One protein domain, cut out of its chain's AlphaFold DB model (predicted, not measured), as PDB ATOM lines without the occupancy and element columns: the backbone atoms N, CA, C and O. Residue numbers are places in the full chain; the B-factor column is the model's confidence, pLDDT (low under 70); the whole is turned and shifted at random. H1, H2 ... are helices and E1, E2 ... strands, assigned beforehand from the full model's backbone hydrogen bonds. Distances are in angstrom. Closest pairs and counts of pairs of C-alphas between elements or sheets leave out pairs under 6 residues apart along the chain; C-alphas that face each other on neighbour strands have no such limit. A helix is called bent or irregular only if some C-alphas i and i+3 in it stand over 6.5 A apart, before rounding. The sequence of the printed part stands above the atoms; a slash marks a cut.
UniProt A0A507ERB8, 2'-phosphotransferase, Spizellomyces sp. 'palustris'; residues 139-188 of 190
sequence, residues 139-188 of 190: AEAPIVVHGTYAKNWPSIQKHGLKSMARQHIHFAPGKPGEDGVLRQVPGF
ATOM      1  N   ALA A 139       5.045  21.422  16.800       83.50
ATOM      2  CA  ALA A 139       5.341  22.550  17.683       83.50
ATOM      3  C   ALA A 139       4.412  23.760  17.458       83.50
ATOM      4  O   ALA A 139       4.161  24.517  18.391       83.50
ATOM      5  N   GLU A 140       3.882  23.933  16.243       79.62
ATOM      6  CA  GLU A 140       2.974  25.038  15.896       79.62
ATOM      7  C   GLU A 140       1.553  24.810  16.436       79.62
ATOM      8  O   GLU A 140       0.816  25.761  16.692       79.62
ATOM      9  N   ALA A 141       1.165  23.545  16.615       78.81
ATOM     10  CA  ALA A 141      -0.143  23.147  17.126       78.81
ATOM     11  C   ALA A 141      -0.020  21.862  17.973       78.81
ATOM     12  O   ALA A 141      -0.426  20.783  17.528       78.81
ATOM     13  N   PRO A 142       0.538  21.959  19.196       80.25
ATOM     14  CA  PRO A 142       0.884  20.792  20.014       80.25
ATOM     15  C   PRO A 142      -0.339  20.003  20.482       80.25
ATOM     16  O   PRO A 142      -0.252  18.801  20.728       80.25
ATOM     17  N   ILE A 143      -1.489  20.670  20.595       81.00
ATOM     18  CA  ILE A 143      -2.766  20.045  20.920       81.00
ATOM     19  C   ILE A 143      -3.796  20.497  19.893       81.00
ATOM     20  O   ILE A 143      -4.052  21.685  19.710       81.00
ATOM     21  N   VAL A 144      -4.412  19.514  19.246       85.06
ATOM     22  CA  VAL A 144      -5.521  19.711  18.321       85.06
ATOM     23  C   VAL A 144      -6.637  18.722  18.622       85.06
ATOM     24  O   VAL A 144      -6.403  17.555  18.932       85.06
ATOM     25  N   VAL A 145      -7.878  19.186  18.518       86.44
ATOM     26  CA  VAL A 145      -9.079  18.394  18.786       86.44
ATOM     27  C   VAL A 145      -9.919  18.301  17.520       86.44
ATOM     28  O   VAL A 145     -10.235  19.307  16.886       86.44
ATOM     29  N   HIS A 146     -10.333  17.086  17.161       86.38
ATOM     30  CA  HIS A 146     -11.285  16.847  16.080       86.38
ATOM     31  C   HIS A 146     -12.599  16.291  16.637       86.38
ATOM     32  O   HIS A 146     -12.669  15.153  17.101       86.38
ATOM     33  N   GLY A 147     -13.665  17.090  16.571       85.31
ATOM     34  CA  GLY A 147     -15.002  16.642  16.952       85.31
ATOM     35  C   GLY A 147     -15.605  15.716  15.895       85.31
ATOM     36  O   GLY A 147     -15.797  16.122  14.751       85.31
ATOM     37  N   THR A 148     -15.963  14.489  16.279       88.38
ATOM     38  CA  THR A 148     -16.620  13.505  15.401       88.38
ATOM     39  C   THR A 148     -17.730  12.752  16.134       88.38
ATOM     40  O   THR A 148     -17.883  12.859  17.350       88.38
ATOM     41  N   TYR A 149     -18.533  11.982  15.399       88.81
ATOM     42  CA  TYR A 149     -19.553  11.117  15.991       88.81
ATOM     43  C   TYR A 149     -18.941   9.793  16.458       88.81
ATOM     44  O   TYR A 149     -18.143   9.207  15.730       88.81
ATOM     45  N   ALA A 150     -19.391   9.257  17.599       91.88
ATOM     46  CA  ALA A 150     -18.890   7.990  18.155       91.88
ATOM     47  C   ALA A 150     -18.931   6.820  17.152       91.88
ATOM     48  O   ALA A 150     -17.999   6.030  17.076       91.88
ATOM     49  N   LYS A 151     -19.959   6.766  16.294       94.94
ATOM     50  CA  LYS A 151     -20.079   5.763  15.220       94.94
ATOM     51  C   LYS A 151     -18.935   5.788  14.196       94.94
ATOM     52  O   LYS A 151     -18.715   4.796  13.514       94.94
ATOM     53  N   ASN A 152     -18.239   6.917  14.055       93.00
ATOM     54  CA  ASN A 152     -17.119   7.063  13.128       93.00
ATOM     55  C   ASN A 152     -15.801   6.575  13.754       93.00
ATOM     56  O   ASN A 152     -14.839   6.357  13.021       93.00
ATOM     57  N   TRP A 153     -15.746   6.398  15.083       93.25
ATOM     58  CA  TRP A 153     -14.527   6.026  15.804       93.25
ATOM     59  C   TRP A 153     -13.875   4.739  15.285       93.25
ATOM     60  O   TRP A 153     -12.681   4.798  15.002       93.25
ATOM     61  N   PRO A 154     -14.599   3.627  15.036       95.94
ATOM     62  CA  PRO A 154     -13.963   2.404  14.539       95.94
ATOM     63  C   PRO A 154     -13.215   2.612  13.213       95.94
ATOM     64  O   PRO A 154     -12.116   2.099  13.022       95.94
ATOM     65  N   SER A 155     -13.778   3.422  12.307       94.81
ATOM     66  CA  SER A 155     -13.124   3.760  11.039       94.81
ATOM     67  C   SER A 155     -11.918   4.673  11.246       94.81
ATOM     68  O   SER A 155     -10.891   4.467  10.605       94.81
ATOM     69  N   ILE A 156     -12.037   5.686  12.109       94.25
ATOM     70  CA  ILE A 156     -10.966   6.660  12.372       94.25
ATOM     71  C   ILE A 156      -9.785   5.985  13.074       94.25
ATOM     72  O   ILE A 156      -8.643   6.229  12.711       94.25
ATOM     73  N   GLN A 157     -10.050   5.092  14.028       93.88
ATOM     74  CA  GLN A 157      -9.018   4.328  14.724       93.88
ATOM     75  C   GLN A 157      -8.227   3.435  13.759       93.88
ATOM     76  O   GLN A 157      -7.014   3.311  13.894       93.88
ATOM     77  N   LYS A 158      -8.902   2.833  12.769       95.06
ATOM     78  CA  LYS A 158      -8.268   1.930  11.798       95.06
ATOM     79  C   LYS A 158      -7.561   2.658  10.650       95.06
ATOM     80  O   LYS A 158      -6.534   2.188  10.176       95.06
ATOM     81  N   HIS A 159      -8.125   3.763  10.166       93.25
ATOM     82  CA  HIS A 159      -7.701   4.399   8.912       93.25
ATOM     83  C   HIS A 159      -7.194   5.834   9.070       93.25
ATOM     84  O   HIS A 159      -6.796   6.445   8.081       93.25
ATOM     85  N   GLY A 160      -7.221   6.381  10.284       91.38
ATOM     86  CA  GLY A 160      -6.959   7.790  10.536       91.38
ATOM     87  C   GLY A 160      -8.121   8.703  10.133       91.38
ATOM     88  O   GLY A 160      -9.166   8.271   9.633       91.38
ATOM     89  N   LEU A 161      -7.939   9.999  10.386       90.56
ATOM     90  CA  LEU A 161      -8.856  11.035   9.920       90.56
ATOM     91  C   LEU A 161      -8.657  11.276   8.416       90.56
ATOM     92  O   LEU A 161      -7.538  11.223   7.917       90.56
ATOM     93  N   LYS A 162      -9.751  11.580   7.714       87.75
ATOM     94  CA  LYS A 162      -9.762  11.937   6.289       87.75
ATOM     95  C   LYS A 162     -10.520  13.246   6.092       87.75
ATOM     96  O   LYS A 162     -11.485  13.503   6.815       87.75
ATOM     97  N   SER A 163     -10.135  14.043   5.096       82.50
ATOM     98  CA  SER A 163     -10.841  15.286   4.742       82.50
ATOM     99  C   SER A 163     -12.229  15.033   4.121       82.50
ATOM    100  O   SER A 163     -13.115  15.892   4.174       82.50
ATOM    101  N   MET A 164     -12.461  13.815   3.615       84.94
ATOM    102  CA  MET A 164     -13.690  13.391   2.935       84.94
ATOM    103  C   MET A 164     -13.966  14.278   1.711       84.94
ATOM    104  O   MET A 164     -13.131  14.354   0.824       84.94
ATOM    105  N   ALA A 165     -15.123  14.943   1.644       80.19
ATOM    106  CA  ALA A 165     -15.451  15.862   0.552       80.19
ATOM    107  C   ALA A 165     -14.809  17.258   0.705       80.19
ATOM    108  O   ALA A 165     -15.059  18.128  -0.122       80.19
ATOM    109  N   ARG A 166     -14.064  17.516   1.788       72.25
ATOM    110  CA  ARG A 166     -13.406  18.807   2.038       72.25
ATOM    111  C   ARG A 166     -11.959  18.774   1.555       72.25
ATOM    112  O   ARG A 166     -11.359  17.708   1.484       72.25
ATOM    113  N   GLN A 167     -11.386  19.953   1.328       72.94
ATOM    114  CA  GLN A 167      -9.974  20.095   0.960       72.94
ATOM    115  C   GLN A 167      -9.021  19.687   2.103       72.94
ATOM    116  O   GLN A 167      -8.012  19.036   1.857       72.94
ATOM    117  N   HIS A 168      -9.364  19.989   3.365       77.50
ATOM    118  CA  HIS A 168      -8.504  19.722   4.531       77.50
ATOM    119  C   HIS A 168      -9.278  19.135   5.717       77.50
ATOM    120  O   HIS A 168     -10.506  19.249   5.816       77.50
ATOM    121  N   ILE A 169      -8.544  18.521   6.647       81.62
ATOM    122  CA  ILE A 169      -9.076  18.122   7.955       81.62
ATOM    123  C   ILE A 169      -9.139  19.375   8.829       81.62
ATOM    124  O   ILE A 169      -8.225  20.183   8.805       81.62
ATOM    125  N   HIS A 170     -10.207  19.565   9.599       78.81
ATOM    126  CA  HIS A 170     -10.307  20.714  10.500       78.81
ATOM    127  C   HIS A 170     -10.092  20.284  11.942       78.81
ATOM    128  O   HIS A 170     -10.729  19.333  12.417       78.81
ATOM    129  N   PHE A 171      -9.262  21.049  12.636       81.38
ATOM    130  CA  PHE A 171      -8.992  20.899  14.053       81.38
ATOM    131  C   PHE A 171      -9.386  22.152  14.832       81.38
ATOM    132  O   PHE A 171      -9.359  23.252  14.289       81.38
ATOM    133  N   ALA A 172      -9.731  21.983  16.105       79.75
ATOM    134  CA  ALA A 172      -9.799  23.059  17.088       79.75
ATOM    135  C   ALA A 172      -8.526  23.044  17.958       79.75
ATOM    136  O   ALA A 172      -8.031  21.956  18.246       79.75
ATOM    137  N   PRO A 173      -8.011  24.197  18.414       74.75
ATOM    138  CA  PRO A 173      -6.761  24.290  19.176       74.75
ATOM    139  C   PRO A 173      -6.886  23.868  20.652       74.75
ATOM    140  O   PRO A 173      -5.916  23.961  21.392       74.75
ATOM    141  N   GLY A 174      -8.065  23.428  21.105       72.00
ATOM    142  CA  GLY A 174      -8.315  23.094  22.510       72.00
ATOM    143  C   GLY A 174      -9.631  22.349  22.729       72.00
ATOM    144  O   GLY A 174     -10.406  22.125  21.787       72.00
ATOM    145  N   LYS A 175      -9.884  21.936  23.975       68.06
ATOM    146  CA  LYS A 175     -11.129  21.247  24.351       68.06
ATOM    147  C   LYS A 175     -12.298  22.238  24.406       68.06
ATOM    148  O   LYS A 175     -12.093  23.408  24.711       68.06
ATOM    149  N   PRO A 176     -13.547  21.797  24.156       61.97
ATOM    150  CA  PRO A 176     -14.716  22.661  24.311       61.97
ATOM    151  C   PRO A 176     -14.763  23.289  25.717       61.97
ATOM    152  O   PRO A 176     -14.883  22.556  26.695       61.97
ATOM    153  N   GLY A 177     -14.678  24.621  25.804       61.56
ATOM    154  CA  GLY A 177     -14.700  25.375  27.068       61.56
ATOM    155  C   GLY A 177     -13.387  26.074  27.442       61.56
ATOM    156  O   GLY A 177     -13.400  26.892  28.352       61.56
ATOM    157  N   GLU A 178     -12.286  25.797  26.741       61.69
ATOM    158  CA  GLU A 178     -11.015  26.524  26.885       61.69
ATOM    159  C   GLU A 178     -10.979  27.752  25.942       61.69
ATOM    160  O   GLU A 178     -11.596  27.740  24.869       61.69
ATOM    161  N   ASP A 179     -10.282  28.828  26.323       48.31
ATOM    162  CA  ASP A 179     -10.140  30.025  25.481       48.31
ATOM    163  C   ASP A 179      -9.432  29.688  24.152       48.31
ATOM    164  O   ASP A 179      -8.428  28.980  24.118       48.31
ATOM    165  N   GLY A 180      -9.959  30.190  23.025       50.31
ATOM    166  CA  GLY A 180      -9.349  30.027  21.691       50.31
ATOM    167  C   GLY A 180      -9.934  28.931  20.782       50.31
ATOM    168  O   GLY A 180      -9.556  28.845  19.613       50.31
ATOM    169  N   VAL A 181     -10.930  28.158  21.235       48.84
ATOM    170  CA  VAL A 181     -11.557  27.017  20.506       48.84
ATOM    171  C   VAL A 181     -12.253  27.393  19.179       48.84
ATOM    172  O   VAL A 181     -12.684  26.531  18.410       48.84
ATOM    173  N   LEU A 182     -12.369  28.683  18.864       43.91
ATOM    174  CA  LEU A 182     -13.093  29.169  17.685       43.91
ATOM    175  C   LEU A 182     -12.264  29.148  16.394       43.91
ATOM    176  O   LEU A 182     -12.849  29.243  15.311       43.91
ATOM    177  N   ARG A 183     -10.938  28.979  16.474       49.22
ATOM    178  CA  ARG A 183     -10.073  28.912  15.289       49.22
ATOM    179  C   ARG A 183     -10.027  27.485  14.753       49.22
ATOM    180  O   ARG A 183      -9.570  26.578  15.432       49.22
ATOM    181  N   GLN A 184     -10.528  27.274  13.537       53.81
ATOM    182  CA  GLN A 184     -10.316  26.009  12.835       53.81
ATOM    183  C   GLN A 184      -8.983  26.085  12.106       53.81
ATOM    184  O   GLN A 184      -8.839  26.922  11.220       53.81
ATOM    185  N   VAL A 185      -8.036  25.228  12.471       53.25
ATOM    186  CA  VAL A 185      -6.758  25.119  11.760       53.25
ATOM    187  C   VAL A 185      -6.828  23.978  10.743       53.25
ATOM    188  O   VAL A 185      -7.417  22.928  11.048       53.25
ATOM    189  N   PRO A 186      -6.301  24.174   9.522       51.16
ATOM    190  CA  PRO A 186      -6.212  23.111   8.538       51.16
ATOM    191  C   PRO A 186      -5.161  22.094   8.984       51.16
ATOM    192  O   PRO A 186      -4.015  22.419   9.280       51.16
ATOM    193  N   GLY A 187      -5.582  20.844   9.042       51.53
ATOM    194  CA  GLY A 187      -4.742  19.679   9.221       51.53
ATOM    195  C   GLY A 187      -4.474  18.980   7.900       51.53
ATOM    196  O   GLY A 187      -5.333  18.971   7.010       51.53
ATOM    197  N   PHE A 188      -3.314  18.333   7.798       49.44
ATOM    198  CA  PHE A 188      -3.001  17.459   6.672       49.44
ATOM    199  C   PHE A 188      -4.027  16.331   6.541       49.44
ATOM    200  O   PHE A 188      -4.372  15.682   7.530       49.44
TER     201      PHE A 188
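Overview. This is residues 139 to 188 of the 190 residues of the protein "2'-phosphotransferase" of Spizellomyces sp. 'palustris' (UniProt A0A507ERB8). Little regular structure: a small two-strand hairpin, E1 and E2, with an irregular helix, H1, toward one end of the longest axis and the loop of residues 172 to 184 toward the other. The printed part has 50 residues, with H1, E1 and E2 in that order; the sheet is antiparallel and the class mixed, with 16 residues in named elements. It is only just compact, close to loose, with a radius of gyration of the C-alphas of 11.6 A, and spans 30 by 22 by 20 A.

Arrangement. Look first at the hairpin of E1, residues 169 to 171, and E2, residues 185 to 187, antiparallel at 136 degrees. N 187 and O 169 are within hydrogen-bond range at 2.7 A, N 185 and O 171 at 3.0 A. H1, residues 150 to 159, is apart from E2; 4 of its 6 O i to N i+4 pairs are within range.

Along the chain. Find C-alpha 169 at (-9.076, 18.122, 7.955); E1 runs 6.7 A, E2 6.3 A to C-alpha 187 at (-4.742, 19.679, 9.221). H1 runs 15.0 A from C-alpha 150 at (-18.890, 7.990, 18.155), irregular: C-alphas 151 and 154 are 7.0 A apart.

Size, cuts and confidence. The C-alphas farthest apart, of Lys 158 and Asp 179, stand 31.3 A apart. The printed part has no cut. The link from E1 to E2 is long, 13 residues. Residues 175 to 188 have pLDDT under 70.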